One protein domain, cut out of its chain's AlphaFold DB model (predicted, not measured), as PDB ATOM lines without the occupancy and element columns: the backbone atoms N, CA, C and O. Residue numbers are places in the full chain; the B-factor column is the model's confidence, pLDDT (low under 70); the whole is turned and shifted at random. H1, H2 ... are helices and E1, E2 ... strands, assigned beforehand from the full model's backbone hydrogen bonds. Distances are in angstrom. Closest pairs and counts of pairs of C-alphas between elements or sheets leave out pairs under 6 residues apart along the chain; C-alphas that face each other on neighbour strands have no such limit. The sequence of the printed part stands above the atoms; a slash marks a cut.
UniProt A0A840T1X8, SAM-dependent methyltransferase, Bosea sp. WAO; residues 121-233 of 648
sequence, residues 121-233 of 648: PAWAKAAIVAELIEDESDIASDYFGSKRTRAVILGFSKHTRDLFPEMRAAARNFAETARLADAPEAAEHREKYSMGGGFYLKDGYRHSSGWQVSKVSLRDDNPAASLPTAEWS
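What this domain is: This is residues 121 to 233 of the 648 residues of the protein "SAM-dependent methyltransferase" of Bosea sp. WAO (UniProt A0A840T1X8). One strongly twisted antiparallel sheet of five strands has the helix H1 packed across one face, with the small helix H2 touching H1 and grazing the sheet. The long hairpin of E1 and E2 makes one side of the sheet, and its tip, residues 138 to 143, sticks out free; after E5 the last stretch, residues 218 to 233, folds back to the edge strand E2. The printed part has 113 residues with two named helices and five named strands, in the order E1 E2 H1 H2 E3 E4 E5 along the chain, and the sheet's order is E2, E1, E5, E4, E3. The class is mixed, helices and strands, though under half of the residues are in named elements. The whole is compact, with a radius of gyration of the C-alphas of 14.1 A, and elongated in outline, with spans of 49 by 30 by 26 A.

Where its parts are: The sheet holds E5, residues 210 to 217, 22.4 A from first to last C-alpha, and E1, residues 126 to 135, 26.9 A long, which begins at C-alpha 126 (75.805, 6.496, 304.735). E2, residues 146 to 157, is 27.3 A long and bends by 76 degrees at residue 149. E4 is residues 198 to 202, 11.7 A, and E3 is residues 188 to 191, 9.5 A. H1, residues 164 to 171, is 10.2 A long and begins at C-alpha 164 (68.392, 17.009, 308.793). H2, residues 178 to 181, is 5.5 A long. The last named element, E5, ends at C-alpha 217 (79.537, 8.290, 304.969).

How they stand to each other: E2 and E3 are the edge strands of the sheet. The inner strands E1 and E5 are antiparallel, with 149 degrees between their directions; N 129 and O 214 are 2.9 A apart, and N 212 and O 131 are 2.8 A apart, both within hydrogen-bond range. E1 and E2 form a hairpin, antiparallel at 160 degrees, with N 128 and O 155 within hydrogen-bond range at 2.8 A. On the other side of E5 comes E4, antiparallel at 143 degrees, with N 201 and O 213 at 2.8 A; these two form a hairpin. E3 and E4 form another, at 156 degrees, with N 189 and O 200 at 2.9 A. E3, E4 and E5 are a meander, each strand the antiparallel neighbour of the one before. Residues 152 to 153 of E2 also pair, parallel, with residues 231 to 232. H1 is on the sheet at a height over the sheet of 7.0 A, over E5 and, only just, over E1, on which 3 of its C-alphas fall. It runs across the strands, but only just, at 62 degrees to E5 on the local plane. The closest C-alphas of H1 and E5 are those of Met 167 and Val 213, 6.4 A apart. H1 and H2 touch, with the C-alphas of Arg 168 and Ala 181 closest at 4.0 A. H2 only grazes the sheet, with its residues 179 to 181. In H1 every O i to N i+4 pair is within hydrogen-bond range; H2 is too short for such a pair.

The domain as a whole: The C-alphas of Ala 122 and Ala 140, the two farthest apart, are 48.9 A apart. The printed part has no cut, and each of the six links between named elements is short. Residues 218 to 233 form a long stretch with no named element. The mean pLDDT of the printed part is 89.2; residues 139 to 143 and 194 to 195 are under 70.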
ATOM      1  N   PRO A 121      72.829  -2.563 304.846       90.88
ATOM      2  CA  PRO A 121      72.242  -2.901 303.559       90.88
ATOM      3  C   PRO A 121      73.184  -2.547 302.404       90.88
ATOM      4  O   PRO A 121      73.762  -1.464 302.391       90.88
ATOM      5  N   ALA A 122      73.226  -3.378 301.359       87.56
ATOM      6  CA  ALA A 122      74.071  -3.147 300.176       87.56
ATOM      7  C   ALA A 122      73.797  -1.816 299.441       87.56
ATOM      8  O   ALA A 122      74.633  -1.327 298.688       87.56
ATOM      9  N   TRP A 123      72.616  -1.219 299.633       90.50
ATOM     10  CA  TRP A 123      72.264   0.077 299.043       90.50
ATOM     11  C   TRP A 123      72.742   1.283 299.865       90.50
ATOM     12  O   TRP A 123      72.625   2.419 299.391       90.50
ATOM     13  N   ALA A 124      73.188   1.072 301.105       92.25
ATOM     14  CA  ALA A 124      73.524   2.143 302.030       92.25
ATOM     15  C   ALA A 124      74.826   2.832 301.609       92.25
ATOM     16  O   ALA A 124      75.861   2.197 301.458       92.25
ATOM     17  N   LYS A 125      74.769   4.157 301.454       93.81
ATOM     18  CA  LYS A 125      75.944   5.013 301.209       93.81
ATOM     19  C   LYS A 125      76.395   5.770 302.456       93.81
ATOM     20  O   LYS A 125      77.483   6.332 302.488       93.81
ATOM     21  N   ALA A 126      75.533   5.848 303.463       96.38
ATOM     22  CA  ALA A 126      75.805   6.496 304.735       96.38
ATOM     23  C   ALA A 126      74.969   5.841 305.844       96.38
ATOM     24  O   ALA A 126      73.901   5.289 305.564       96.38
ATOM     25  N   ALA A 127      75.423   5.948 307.089       96.75
ATOM     26  CA  ALA A 127      74.652   5.615 308.280       96.75
ATOM     27  C   ALA A 127      74.329   6.880 309.081       96.75
ATOM     28  O   ALA A 127      75.035   7.886 308.993       96.75
ATOM     29  N   ILE A 128      73.256   6.826 309.859       97.50
ATOM     30  CA  ILE A 128      72.888   7.870 310.815       97.50
ATOM     31  C   ILE A 128      73.226   7.345 312.204       97.50
ATOM     32  O   ILE A 128      72.764   6.269 312.585       97.50
ATOM     33  N   VAL A 129      74.057   8.090 312.926       97.44
ATOM     34  CA  VAL A 129      74.677   7.662 314.183       97.44
ATOM     35  C   VAL A 129      74.348   8.674 315.270       97.44
ATOM     36  O   VAL A 129      74.490   9.876 315.058       97.44
ATOM     37  N   ALA A 130      73.913   8.184 316.425       97.44
ATOM     38  CA  ALA A 130      73.793   8.959 317.647       97.44
ATOM     39  C   ALA A 130      75.015   8.727 318.535       97.44
ATOM     40  O   ALA A 130      75.360   7.582 318.810       97.44
ATOM     41  N   GLU A 131      75.641   9.793 319.012       96.75
ATOM     42  CA  GLU A 131      76.767   9.751 319.943       96.75
ATOM     43  C   GLU A 131      76.405  10.511 321.223       96.75
ATOM     44  O   GLU A 131      75.909  11.640 321.166       96.75
ATOM     45  N   LEU A 132      76.627   9.891 322.383       95.94
ATOM     46  CA  LEU A 132      76.470  10.541 323.678       95.94
ATOM     47  C   LEU A 132      77.769  11.267 324.012       95.94
ATOM     48  O   LEU A 132      78.815  10.636 324.189       95.94
ATOM     49  N   ILE A 133      77.677  12.590 324.069       93.81
ATOM     50  CA  ILE A 133      78.792  13.479 324.377       93.81
ATOM     51  C   ILE A 133      78.724  13.858 325.857       93.81
ATOM     52  O   ILE A 133      77.644  14.182 326.353       93.81
ATOM     53  N   GLU A 134      79.863  13.820 326.540       93.44
ATOM     54  CA  GLU A 134      80.057  14.320 327.903       93.44
ATOM     55  C   GLU A 134      81.036  15.499 327.865       93.44
ATOM     56  O   GLU A 134      82.112  15.388 327.271       93.44
ATOM     57  N   ASP A 135      80.628  16.625 328.448       89.12
ATOM     58  CA  ASP A 135      81.406  17.863 328.511       89.12
ATOM     59  C   ASP A 135      82.592  17.717 329.477       89.12
ATOM     60  O   ASP A 135      82.422  17.322 330.630       89.12
ATOM     61  N   GLU A 136      83.790  18.042 328.999       87.75
ATOM     62  CA  GLU A 136      85.042  18.064 329.766       87.75
ATOM     63  C   GLU A 136      85.693  19.456 329.711       87.75
ATOM     64  O   GLU A 136      86.909  19.596 329.858       87.75
ATOM     65  N   SER A 137      84.893  20.490 329.441       78.88
ATOM     66  CA  SER A 137      85.365  21.868 329.372       78.88
ATOM     67  C   SER A 137      85.727  22.389 330.762       78.88
ATOM     68  O   SER A 137      84.990  22.204 331.732       78.88
ATOM     69  N   ASP A 138      86.855  23.086 330.846       76.44
ATOM     70  CA  ASP A 138      87.311  23.754 332.057       76.44
ATOM     71  C   ASP A 138      87.061  25.259 331.934       76.44
ATOM     72  O   ASP A 138      87.745  25.985 331.208       76.44
ATOM     73  N   ILE A 139      86.059  25.722 332.684       60.25
ATOM     74  CA  ILE A 139      85.610  27.119 332.718       60.25
ATOM     75  C   ILE A 139      86.723  28.049 333.237       60.25
ATOM     76  O   ILE A 139      86.703  29.244 332.951       60.25
ATOM     77  N   ALA A 140      87.706  27.528 333.981       62.97
ATOM     78  CA  ALA A 140      88.805  28.317 334.527       62.97
ATOM     79  C   ALA A 140      89.982  28.515 333.552       62.97
ATOM     80  O   ALA A 140      90.838  29.356 333.833       62.97
ATOM     81  N   SER A 141      90.057  27.772 332.437       47.53
ATOM     82  CA  SER A 141      91.253  27.741 331.573       47.53
ATOM     83  C   SER A 141      91.010  27.920 330.066       47.53
ATOM     84  O   SER A 141      91.900  27.617 329.271       47.53
ATOM     85  N   ASP A 142      89.845  28.433 329.645       54.72
ATOM     86  CA  ASP A 142      89.432  28.546 328.226       54.72
ATOM     87  C   ASP A 142      89.523  27.214 327.444       54.72
ATOM     88  O   ASP A 142      89.508  27.182 326.207       54.72
ATOM     89  N   TYR A 143      89.611  26.086 328.155       62.38
ATOM     90  CA  TYR A 143      89.707  24.762 327.563       62.38
ATOM     91  C   TYR A 143      88.306  24.217 327.293       62.38
ATOM     92  O   TYR A 143      87.546  23.937 328.217       62.38
ATOM     93  N   PHE A 144      87.976  24.032 326.015       71.31
ATOM     94  CA  PHE A 144      86.725  23.413 325.580       71.31
ATOM     95  C   PHE A 144      86.998  21.995 325.083       71.31
ATOM     96  O   PHE A 144      87.729  21.795 324.109       71.31
ATOM     97  N   GLY A 145      86.410  21.007 325.751       76.75
ATOM     98  CA  GLY A 145      86.668  19.593 325.509       76.75
ATOM     99  C   GLY A 145      85.419  18.756 325.744       76.75
ATOM    100  O   GLY A 145      84.511  19.157 326.459       76.75
ATOM    101  N   SER A 146      85.343  17.595 325.103       84.75
ATOM    102  CA  SER A 146      84.246  16.657 325.325       84.75
ATOM    103  C   SER A 146      84.647  15.259 324.879       84.75
ATOM    104  O   SER A 146      85.298  15.119 323.838       84.75
ATOM    105  N   LYS A 147      84.193  14.226 325.587       89.25
ATOM    106  CA  LYS A 147      84.425  12.823 325.217       89.25
ATOM    107  C   LYS A 147      83.140  12.131 324.776       89.25
ATOM    108  O   LYS A 147      82.042  12.468 325.212       89.25
ATOM    109  N   ARG A 148      83.285  11.123 323.915       91.69
ATOM    110  CA  ARG A 148      82.186  10.233 323.525       91.69
ATOM    111  C   ARG A 148      82.132   9.041 324.470       91.69
ATOM    112  O   ARG A 148      83.087   8.268 324.524       91.69
ATOM    113  N   THR A 149      80.995   8.843 325.123       91.94
ATOM    114  CA  THR A 149      80.792   7.731 326.066       91.94
ATOM    115  C   THR A 149      79.970   6.589 325.477       91.94
ATOM    116  O   THR A 149      80.210   5.433 325.815       91.94
ATOM    117  N   ARG A 150      79.031   6.879 324.565       94.50
ATOM    118  CA  ARG A 150      78.182   5.872 323.897       94.50
ATOM    119  C   ARG A 150      77.936   6.223 322.431       94.50
ATOM    120  O   ARG A 150      77.979   7.395 322.061       94.50
ATOM    121  N   ALA A 151      77.657   5.211 321.612       96.50
ATOM    122  CA  ALA A 151      77.263   5.373 320.214       96.50
ATOM    123  C   ALA A 151      76.162   4.372 319.828       96.50
ATOM    124  O   ALA A 151      76.206   3.218 320.254       96.50
ATOM    125  N   VAL A 152      75.198   4.801 319.009       97.31
ATOM    126  CA  VAL A 152      74.058   3.994 318.540       97.31
ATOM    127  C   VAL A 152      73.813   4.246 317.051       97.31
ATOM    128  O   VAL A 152      73.693   5.393 316.620       97.31
ATOM    129  N   ILE A 153      73.705   3.193 316.243       97.62
ATOM    130  CA  ILE A 153      73.321   3.292 314.831       97.62
ATOM    131  C   ILE A 153      71.796   3.329 314.719       97.62
ATOM    132  O   ILE A 153      71.112   2.384 315.117       97.62
ATOM    133  N   LEU A 154      71.276   4.412 314.139       96.38
ATOM    134  CA  LEU A 154      69.845   4.709 314.066       96.38
ATOM    135  C   LEU A 154      69.214   4.389 312.706       96.38
ATOM    136  O   LEU A 154      67.998   4.239 312.595       96.38
ATOM    137  N   GLY A 155      70.009   4.317 311.637       95.31
ATOM    138  CA  GLY A 155      69.487   4.058 310.297       95.31
ATOM    139  C   GLY A 155      70.518   4.202 309.184       95.31
ATOM    140  O   GLY A 155      71.683   4.511 309.425       95.31
ATOM    141  N   PHE A 156      70.062   4.004 307.947       95.12
ATOM    142  CA  PHE A 156      70.891   4.044 306.742       95.12
ATOM    143  C   PHE A 156      70.311   4.984 305.685       95.12
ATOM    144  O   PHE A 156      69.099   5.156 305.580       95.12
ATOM    145  N   SER A 157      71.188   5.558 304.864       93.19
ATOM    146  CA  SER A 157      70.858   6.548 303.838       93.19
ATOM    147  C   SER A 157      71.407   6.138 302.469       93.19
ATOM    148  O   SER A 157      72.508   5.598 302.351       93.19
ATOM    149  N   LYS A 158      70.656   6.451 301.404       91.88
ATOM    150  CA  LYS A 158      71.083   6.288 299.996       91.88
ATOM    151  C   LYS A 158      71.963   7.439 299.496       91.88
ATOM    152  O   LYS A 158      72.465   7.398 298.371       91.88
ATOM    153  N   HIS A 159      72.130   8.478 300.307       87.81
ATOM    154  CA  HIS A 159      72.884   9.682 299.985       87.81
ATOM    155  C   HIS A 159      73.935   9.971 301.059       87.81
ATOM    156  O   HIS A 159      73.682   9.819 302.252       87.81
ATOM    157  N   THR A 160      75.081  10.488 300.635       90.31
ATOM    158  CA  THR A 160      76.123  11.029 301.523       90.31
ATOM    159  C   THR A 160      75.853  12.481 301.928       90.31
ATOM    160  O   THR A 160      76.645  13.093 302.631       90.31
ATOM    161  N   ARG A 161      74.731  13.062 301.475       90.06
ATOM    162  CA  ARG A 161      74.331  14.430 301.820       90.06
ATOM    163  C   ARG A 161      73.817  14.494 303.254       90.06
ATOM    164  O   ARG A 161      72.966  13.693 303.642       90.06
ATOM    165  N   ASP A 162      74.266  15.505 303.982       90.50
ATOM    166  CA  ASP A 162      73.831  15.820 305.340       90.50
ATOM    167  C   ASP A 162      72.406  16.406 305.316       90.50
ATOM    168  O   ASP A 162      72.204  17.589 305.043       90.50
ATOM    169  N   LEU A 163      71.394  15.553 305.515       92.12
ATOM    170  CA  LEU A 163      69.976  15.926 305.457       92.12
ATOM    171  C   LEU A 163      69.355  15.820 306.854       92.12
ATOM    172  O   LEU A 163      69.101  14.712 307.328       92.12
ATOM    173  N   PHE A 164      69.064  16.960 307.486       94.12
ATOM    174  CA  PHE A 164      68.392  17.009 308.793       94.12
ATOM    175  C   PHE A 164      67.047  16.276 308.846       94.12
ATOM    176  O   PHE A 164      66.814  15.602 309.847       94.12
ATOM    177  N   PRO A 165      66.197  16.282 307.795       94.00
ATOM    178  CA  PRO A 165      64.975  15.477 307.806       94.00
ATOM    179  C   PRO A 165      65.238  13.982 308.024       94.00
ATOM    180  O   PRO A 165      64.496  13.328 308.752       94.00
ATOM    181  N   GLU A 166      66.322  13.441 307.456       93.94
ATOM    182  CA  GLU A 166      66.694  12.040 307.673       93.94
ATOM    183  C   GLU A 166      67.238  11.812 309.089       93.94
ATOM    184  O   GLU A 166      66.882  10.819 309.720       93.94
ATOM    185  N   MET A 167      68.048  12.740 309.616       95.69
ATOM    186  CA  MET A 167      68.556  12.660 310.994       95.69
ATOM    187  C   MET A 167      67.416  12.707 312.018       95.69
ATOM    188  O   MET A 167      67.380  11.889 312.930       95.69
ATOM    189  N   ARG A 168      66.440  13.605 311.827       95.25
ATOM    190  CA  ARG A 168      65.234  13.709 312.662       95.25
ATOM    191  C   ARG A 168      64.362  12.462 312.563       95.25
ATOM    192  O   ARG A 168      63.852  11.992 313.574       95.25
ATOM    193  N   ALA A 169      64.182  11.909 311.363       94.12
ATOM    194  CA  ALA A 169      63.443  10.661 311.188       94.12
ATOM    195  C   ALA A 169      64.114   9.503 311.944       94.12
ATOM    196  O   ALA A 169      63.445   8.801 312.695       94.12
ATOM    197  N   ALA A 170      65.432   9.354 311.808       94.69
ATOM    198  CA  ALA A 170      66.192   8.302 312.474       94.69
ATOM    199  C   ALA A 170      66.281   8.489 313.998       94.69
ATOM    200  O   ALA A 170      66.260   7.502 314.726       94.69
ATOM    201  N   ALA A 171      66.315   9.729 314.498       95.62
ATOM    202  CA  ALA A 171      66.334  10.029 315.933       95.62
ATOM    203  C   ALA A 171      65.140   9.422 316.695       95.62
ATOM    204  O   ALA A 171      65.273   9.116 317.878       95.62
ATOM    205  N   ARG A 172      64.002   9.191 316.022       94.62
ATOM    206  CA  ARG A 172      62.815   8.534 316.604       94.62
ATOM    207  C   ARG A 172      63.003   7.042 316.872       94.62
ATOM    208  O   ARG A 172      62.241   6.479 317.649       94.62
ATOM    209  N   ASN A 173      63.994   6.405 316.248       93.56
ATOM    210  CA  ASN A 173      64.208   4.966 316.390       93.56
ATOM    211  C   ASN A 173      64.763   4.590 317.766       93.56
ATOM    212  O   ASN A 173      64.602   3.448 318.182       93.56
ATOM    213  N   PHE A 174      65.350   5.550 318.485       95.25
ATOM    214  CA  PHE A 174      65.930   5.349 319.804       95.25
ATOM    215  C   PHE A 174      65.343   6.334 320.821       95.25
ATOM    216  O   PHE A 174      65.352   7.549 320.614       95.25
ATOM    217  N   ALA A 175      64.828   5.808 321.935       93.69
ATOM    218  CA  ALA A 175      64.055   6.582 322.907       93.69
ATOM    219  C   ALA A 175      64.827   7.789 323.473       93.69
ATOM    220  O   ALA A 175      64.253   8.868 323.611       93.69
ATOM    221  N   GLU A 176      66.132   7.649 323.739       94.81
ATOM    222  CA  GLU A 176      66.938   8.734 324.319       94.81
ATOM    223  C   GLU A 176      67.220   9.883 323.325       94.81
ATOM    224  O   GLU A 176      67.477  11.017 323.739       94.81
ATOM    225  N   THR A 177      67.128   9.623 322.013       95.38
ATOM    226  CA  THR A 177      67.278  10.635 320.950       95.38
ATOM    227  C   THR A 177      65.948  11.134 320.396       95.38
ATOM    228  O   THR A 177      65.945  12.125 319.670       95.38
ATOM    229  N   ALA A 178      64.819  10.508 320.742       93.19
ATOM    230  CA  ALA A 178      63.514  10.790 320.139       93.19
ATOM    231  C   ALA A 178      63.114  12.272 320.232       93.19
ATOM    232  O   ALA A 178      62.607  12.830 319.264       93.19
ATOM    233  N   ARG A 179      63.446  12.946 321.343       92.50
ATOM    234  CA  ARG A 179      63.195  14.388 321.531       92.50
ATOM    235  C   ARG A 179      63.861  15.280 320.478       92.50
ATOM    236  O   ARG A 179      63.340  16.342 320.161       92.50
ATOM    237  N   LEU A 180      64.997  14.855 319.918       93.62
ATOM    238  CA  LEU A 180      65.713  15.617 318.892       93.62
ATOM    239  C   LEU A 180      64.952  15.636 317.566       93.62
ATOM    240  O   LEU A 180      65.111  16.563 316.777       93.62
ATOM    241  N   ALA A 181      64.093  14.646 317.323       92.62
ATOM    242  CA  ALA A 181      63.300  14.576 316.108       92.62
ATOM    243  C   ALA A 181      62.368  15.788 315.947       92.62
ATOM    244  O   ALA A 181      62.226  16.304 314.834       92.62
ATOM    245  N   ASP A 182      61.820  16.265 317.066       91.62
ATOM    246  CA  ASP A 182      60.859  17.371 317.155       91.62
ATOM    247  C   ASP A 182      61.473  18.649 317.766       91.62
ATOM    248  O   ASP A 182      60.772  19.627 318.008       91.62
ATOM    249  N   ALA A 183      62.791  18.664 318.001       91.06
ATOM    250  CA  ALA A 183      63.507  19.827 318.527       91.06
ATOM    251  C   ALA A 183      63.426  21.036 317.569       91.06
ATOM    252  O   ALA A 183      63.330  20.840 316.352       91.06
ATOM    253  N   PRO A 184      63.512  22.285 318.068       91.50
ATOM    254  CA  PRO A 184      63.471  23.481 317.224       91.50
ATOM    255  C   PRO A 184      64.605  23.509 316.185       91.50
ATOM    256  O   PRO A 184      65.579  22.762 316.277       91.50
ATOM    257  N   GLU A 185      64.505  24.397 315.193       89.38
ATOM    258  CA  GLU A 185      65.532  24.559 314.147       89.38
ATOM    259  C   GLU A 185      66.915  24.907 314.724       89.38
ATOM    260  O   GLU A 185      67.931  24.507 314.169       89.38
ATOM    261  N   ALA A 186      66.963  25.554 315.895       90.56
ATOM    262  CA  ALA A 186      68.201  25.842 316.619       90.56
ATOM    263  C   ALA A 186      69.024  24.588 316.981       90.56
ATOM    264  O   ALA A 186      70.221  24.707 317.213       90.56
ATOM    265  N   ALA A 187      68.406  23.401 316.999       91.50
ATOM    266  CA  ALA A 187      69.097  22.133 317.218       91.50
ATOM    267  C   ALA A 187      69.837  21.610 315.966       91.50
ATOM    268  O   ALA A 187      70.495  20.569 316.023       91.50
ATOM    269  N   GLU A 188      69.702  22.275 314.813       95.19
ATOM    270  CA  GLU A 188      70.361  21.909 313.556       95.19
ATOM    271  C   GLU A 188      71.683  22.660 313.377       95.19
ATOM    272  O   GLU A 188      71.734  23.776 312.853       95.19
ATOM    273  N   HIS A 189      72.790  22.022 313.747       94.38
ATOM    274  CA  HIS A 189      74.116  22.626 313.658       94.38
ATOM    275  C   HIS A 189      74.735  22.407 312.282       94.38
ATOM    276  O   HIS A 189      74.856  21.277 311.812       94.38
ATOM    277  N   ARG A 190      75.141  23.499 311.624       93.50
ATOM    278  CA  ARG A 190      75.623  23.522 310.230       93.50
ATOM    279  C   ARG A 190      77.069  24.005 310.149       93.50
ATOM    280  O   ARG A 190      77.384  24.992 309.491       93.50
ATOM    281  N   GLU A 191      77.973  23.299 310.813       87.12
ATOM    282  CA  GLU A 191      79.343  23.750 311.077       87.12
ATOM    283  C   GLU A 191      80.377  23.097 310.143       87.12
ATOM    284  O   GLU A 191      81.354  22.490 310.576       87.12
ATOM    285  N   LYS A 192      80.177  23.201 308.823       77.69
ATOM    286  CA  LYS A 192      81.060  22.578 307.813       77.69
ATOM    287  C   LYS A 192      82.231  23.486 307.418       77.69
ATOM    288  O   LYS A 192      82.408  23.821 306.251       77.69
ATOM    289  N   TYR A 193      83.021  23.886 308.409       75.25
ATOM    290  CA  TYR A 193      84.287  24.614 308.257       75.25
ATOM    291  C   TYR A 193      85.414  23.858 308.980       75.25
ATOM    292  O   TYR A 193      85.147  22.961 309.768       75.25
ATOM    293  N   SER A 194      86.682  24.198 308.716       57.09
ATOM    294  CA  SER A 194      87.856  23.389 309.112       57.09
ATOM    295  C   SER A 194      88.010  23.107 310.618       57.09
ATOM    296  O   SER A 194      88.820  22.254 310.967       57.09
ATOM    297  N   MET A 195      87.278  23.820 311.482       63.59
ATOM    298  CA  MET A 195      87.280  23.668 312.946       63.59
ATOM    299  C   MET A 195      85.888  23.365 313.530       63.59
ATOM    300  O   MET A 195      85.758  23.222 314.745       63.59
ATOM    301  N   GLY A 196      84.853  23.296 312.688       71.56
ATOM    302  CA  GLY A 196      83.465  23.111 313.108       71.56
ATOM    303  C   GLY A 196      83.111  21.644 313.351       71.56
ATOM    304  O   GLY A 196      83.798  20.746 312.864       71.56
ATOM    305  N   GLY A 197      82.033  21.389 314.098       74.56
ATOM    306  CA  GLY A 197      81.570  20.035 314.429       74.56
ATOM    307  C   GLY A 197      80.895  19.276 313.276       74.56
ATOM    308  O   GLY A 197      80.417  18.162 313.472       74.56
ATOM    309  N   GLY A 198      80.841  19.846 312.068       88.50
ATOM    310  CA  GLY A 198      80.126  19.266 310.934       88.50
ATOM    311  C   GLY A 198      78.618  19.519 310.994       88.50
ATOM    312  O   GLY A 198      78.165  20.521 311.541       88.50
ATOM    313  N   PHE A 199      77.837  18.647 310.352       93.94
ATOM    314  CA  PHE A 199      76.375  18.729 310.356       93.94
ATOM    315  C   PHE A 199      75.811  17.714 311.345       93.94
ATOM    316  O   PHE A 199      75.967  16.507 311.143       93.94
ATOM    317  N   TYR A 200      75.149  18.199 312.389       95.06
ATOM    318  CA  TYR A 200      74.602  17.343 313.433       95.06
ATOM    319  C   TYR A 200      73.368  17.956 314.093       95.06
ATOM    320  O   TYR A 200      73.182  19.170 314.121       95.06
ATOM    321  N   LEU A 201      72.517  17.086 314.622       95.31
ATOM    322  CA  LEU A 201      71.306  17.414 315.354       95.31
ATOM    323  C   LEU A 201      71.565  17.209 316.851       95.31
ATOM    324  O   LEU A 201      71.858  16.088 317.274       95.31
ATOM    325  N   LYS A 202      71.488  18.279 317.641       94.94
ATOM    326  CA  LYS A 202      71.772  18.270 319.083       94.94
ATOM    327  C   LYS A 202      71.056  19.430 319.765       94.94
ATOM    328  O   LYS A 202      70.864  20.477 319.171       94.94
ATOM    329  N   ASP A 203      70.674  19.231 321.017       90.50
ATOM    330  CA  ASP A 203      70.173  20.295 321.884       90.50
ATOM    331  C   ASP A 203      71.354  20.890 322.671       90.50
ATOM    332  O   ASP A 203      71.974  20.187 323.474       90.50
ATOM    333  N   GLY A 204      71.715  22.145 322.388       86.69
ATOM    334  CA  GLY A 204      72.876  22.828 322.973       86.69
ATOM    335  C   GLY A 204      74.101  22.913 322.051       86.69
ATOM    336  O   GLY A 204      74.051  22.585 320.873       86.69
ATOM    337  N   TYR A 205      75.220  23.402 322.581       81.56
ATOM    338  CA  TYR A 205      76.455  23.597 321.813       81.56
ATOM    339  C   TYR A 205      77.244  22.283 321.638       81.56
ATOM    340  O   TYR A 205      77.025  21.306 322.347       81.56
ATOM    341  N   ARG A 206      78.196  22.245 320.698       79.31
ATOM    342  CA  ARG A 206      79.021  21.071 320.349       79.31
ATOM    343  C   ARG A 206      79.554  20.281 321.552       79.31
ATOM    344  O   ARG A 206      79.463  19.057 321.557       79.31
ATOM    345  N   HIS A 207      80.131  20.972 322.535       83.88
ATOM    346  CA  HIS A 207      80.799  20.336 323.676       83.88
ATOM    347  C   HIS A 207      79.862  20.023 324.845       83.88
ATOM    348  O   HIS A 207      80.237  19.245 325.714       83.88
ATOM    349  N   SER A 208      78.636  20.561 324.852       87.94
ATOM    350  CA  SER A 208      77.727  20.351 325.975       87.94
ATOM    351  C   SER A 208      77.281  18.893 326.063       87.94
ATOM    352  O   SER A 208      77.044  18.225 325.049       87.94
ATOM    353  N   SER A 209      77.100  18.404 327.286       92.12
ATOM    354  CA  SER A 209      76.646  17.035 327.519       92.12
ATOM    355  C   SER A 209      75.294  16.761 326.853       92.12
ATOM    356  O   SER A 209      74.366  17.565 326.933       92.12
ATOM    357  N   GLY A 210      75.171  15.616 326.180       94.12
ATOM    358  CA  GLY A 210      73.925  15.162 325.560       94.12
ATOM    359  C   GLY A 210      74.113  14.442 324.226       94.12
ATOM    360  O   GLY A 210      75.207  14.394 323.664       94.12
ATOM    361  N   TRP A 211      73.014  13.905 323.700       96.81
ATOM    362  CA  TRP A 211      72.998  13.164 322.442       96.81
ATOM    363  C   TRP A 211      73.207  14.062 321.221       96.81
ATOM    364  O   TRP A 211      72.562  15.100 321.085       96.81
ATOM    365  N   GLN A 212      74.074  13.617 320.318       95.88
ATOM    366  CA  GLN A 212      74.345  14.223 319.022       95.88
ATOM    367  C   GLN A 212      74.024  13.216 317.917       95.88
ATOM    368  O   GLN A 212      74.624  12.147 317.878       95.88
ATOM    369  N   VAL A 213      73.122  13.550 316.993       97.19
ATOM    370  CA  VAL A 213      72.811  12.707 315.828       97.19
ATOM    371  C   VAL A 213      73.484  13.282 314.589       97.19
ATOM    372  O   VAL A 213      73.238  14.426 314.220       97.19
ATOM    373  N   SER A 214      74.323  12.496 313.925       96.12
ATOM    374  CA  SER A 214      75.062  12.917 312.733       96.12
ATOM    375  C   SER A 214      75.008  11.857 311.635       96.12
ATOM    376  O   SER A 214      74.539  10.732 311.839       96.12
ATOM    377  N   LYS A 215      75.457  12.226 310.433       96.25
ATOM    378  CA  LYS A 215      75.554  11.306 309.300       96.25
ATOM    379  C   LYS A 215      77.010  10.952 309.018       96.25
ATOM    380  O   LYS A 215      77.850  11.828 308.849       96.25
ATOM    381  N   VAL A 216      77.272   9.657 308.882       95.81
ATOM    382  CA  VAL A 216      78.593   9.100 308.591       95.81
ATOM    383  C   VAL A 216      78.565   8.443 307.218       95.81
ATOM    384  O   VAL A 216      77.761   7.544 306.970       95.81
ATOM    385  N   SER A 217      79.417   8.904 306.300       95.19
ATOM    386  CA  SER A 217      79.537   8.290 304.969       95.19
ATOM    387  C   SER A 217      80.230   6.935 305.075       95.19
ATOM    388  O   SER A 217      81.247   6.815 305.753       95.19
ATOM    389  N   LEU A 218      79.681   5.928 304.398       93.81
ATOM    390  CA  LEU A 218      80.241   4.582 304.368       93.81
ATOM    391  C   LEU A 218      81.215   4.471 303.196       93.81
ATOM    392  O   LEU A 218      80.912   4.920 302.091       93.81
ATOM    393  N   ARG A 219      82.382   3.876 303.435       88.25
ATOM    394  CA  ARG A 219      83.315   3.510 302.368       88.25
ATOM    395  C   ARG A 219      82.779   2.324 301.567       88.25
ATOM    396  O   ARG A 219      82.234   1.394 302.153       88.25
ATOM    397  N   ASP A 220      83.006   2.338 300.256       83.75
ATOM    398  CA  ASP A 220      82.545   1.275 299.352       83.75
ATOM    399  C   ASP A 220      83.263  -0.068 299.597       83.75
ATOM    400  O   ASP A 220      82.670  -1.127 299.412       83.75
ATOM    401  N   ASP A 221      84.530  -0.034 300.020       86.25
ATOM    402  CA  ASP A 221      85.371  -1.219 300.232       86.25
ATOM    403  C   ASP A 221      85.194  -1.851 301.620       86.25
ATOM    404  O   ASP A 221      85.251  -3.070 301.764       86.25
ATOM    405  N   ASN A 222      84.974  -1.028 302.645       86.62
ATOM    406  CA  ASN A 222      84.726  -1.484 304.009       86.62
ATOM    407  C   ASN A 222      83.755  -0.536 304.744       86.62
ATOM    408  O   ASN A 222      84.188   0.374 305.465       86.62
ATOM    409  N   PRO A 223      82.431  -0.740 304.585       88.75
ATOM    410  CA  PRO A 223      81.419   0.082 305.241       88.75
ATOM    411  C   PRO A 223      81.536   0.077 306.772       88.75
ATOM    412  O   PRO A 223      81.458   1.134 307.395       88.75
ATOM    413  N   ALA A 224      81.790  -1.087 307.380       90.06
ATOM    414  CA  ALA A 224      81.892  -1.242 308.834       90.06
ATOM    415  C   ALA A 224      83.052  -0.427 309.433       90.06
ATOM    416  O   ALA A 224      82.886   0.211 310.471       90.06
ATOM    417  N   ALA A 225      84.189  -0.335 308.728       89.38
ATOM    418  CA  ALA A 225      85.325   0.496 309.141       89.38
ATOM    419  C   ALA A 225      84.982   1.988 309.282       89.38
ATOM    420  O   ALA A 225      85.673   2.713 309.994       89.38
ATOM    421  N   SER A 226      83.921   2.447 308.614       91.88
ATOM    422  CA  SER A 226      83.481   3.844 308.671       91.88
ATOM    423  C   SER A 226      82.680   4.153 309.937       91.88
ATOM    424  O   SER A 226      82.507   5.321 310.270       91.88
ATOM    425  N   LEU A 227      82.182   3.131 310.639       93.06
ATOM    426  CA  LEU A 227      81.334   3.284 311.816       93.06
ATOM    427  C   LEU A 227      82.139   3.150 313.115       93.06
ATOM    428  O   LEU A 227      83.100   2.369 313.179       93.06
ATOM    429  N   PRO A 228      81.755   3.891 314.170       92.44
ATOM    430  CA  PRO A 228      82.248   3.613 315.507       92.44
ATOM    431  C   PRO A 228      81.656   2.295 316.016       92.44
ATOM    432  O   PRO A 228      80.559   1.909 315.616       92.44
ATOM    433  N   THR A 229      82.351   1.641 316.946       93.62
ATOM    434  CA  THR A 229      81.757   0.557 317.736       93.62
ATOM    435  C   THR A 229      80.520   1.101 318.452       93.62
ATOM    436  O   THR A 229      80.638   2.033 319.250       93.62
ATOM    437  N   ALA A 230      79.346   0.560 318.128       94.56
ATOM    438  CA  ALA A 230      78.063   1.138 318.514       94.56
ATOM    439  C   ALA A 230      76.983   0.070 318.737       94.56
ATOM    440  O   ALA A 230      77.048  -1.032 318.194       94.56
ATOM    441  N   GLU A 231      75.965   0.430 319.515       94.94
ATOM    442  CA  GLU A 231      74.719  -0.329 319.656       94.94
ATOM    443  C   GLU A 231      73.821  -0.128 318.416       94.94
ATOM    444  O   GLU A 231      74.016   0.807 317.638       94.94
ATOM    445  N   TRP A 232      72.800  -0.970 318.222       94.00
ATOM    446  CA  TRP A 232      71.867  -0.859 317.090       94.00
ATOM    447  C   TRP A 232      70.454  -0.521 317.551       94.00
ATOM    448  O   TRP A 232      69.887  -1.222 318.385       94.00
ATOM    449  N   SER A 233      69.845   0.488 316.932       95.00
ATOM    450  CA  SER A 233      68.449   0.861 317.158       95.00
ATOM    451  C   SER A 233      67.810   1.272 315.827       95.00
ATOM    452  O   SER A 233      67.773   2.440 315.451       95.00
TER     453      SER A 233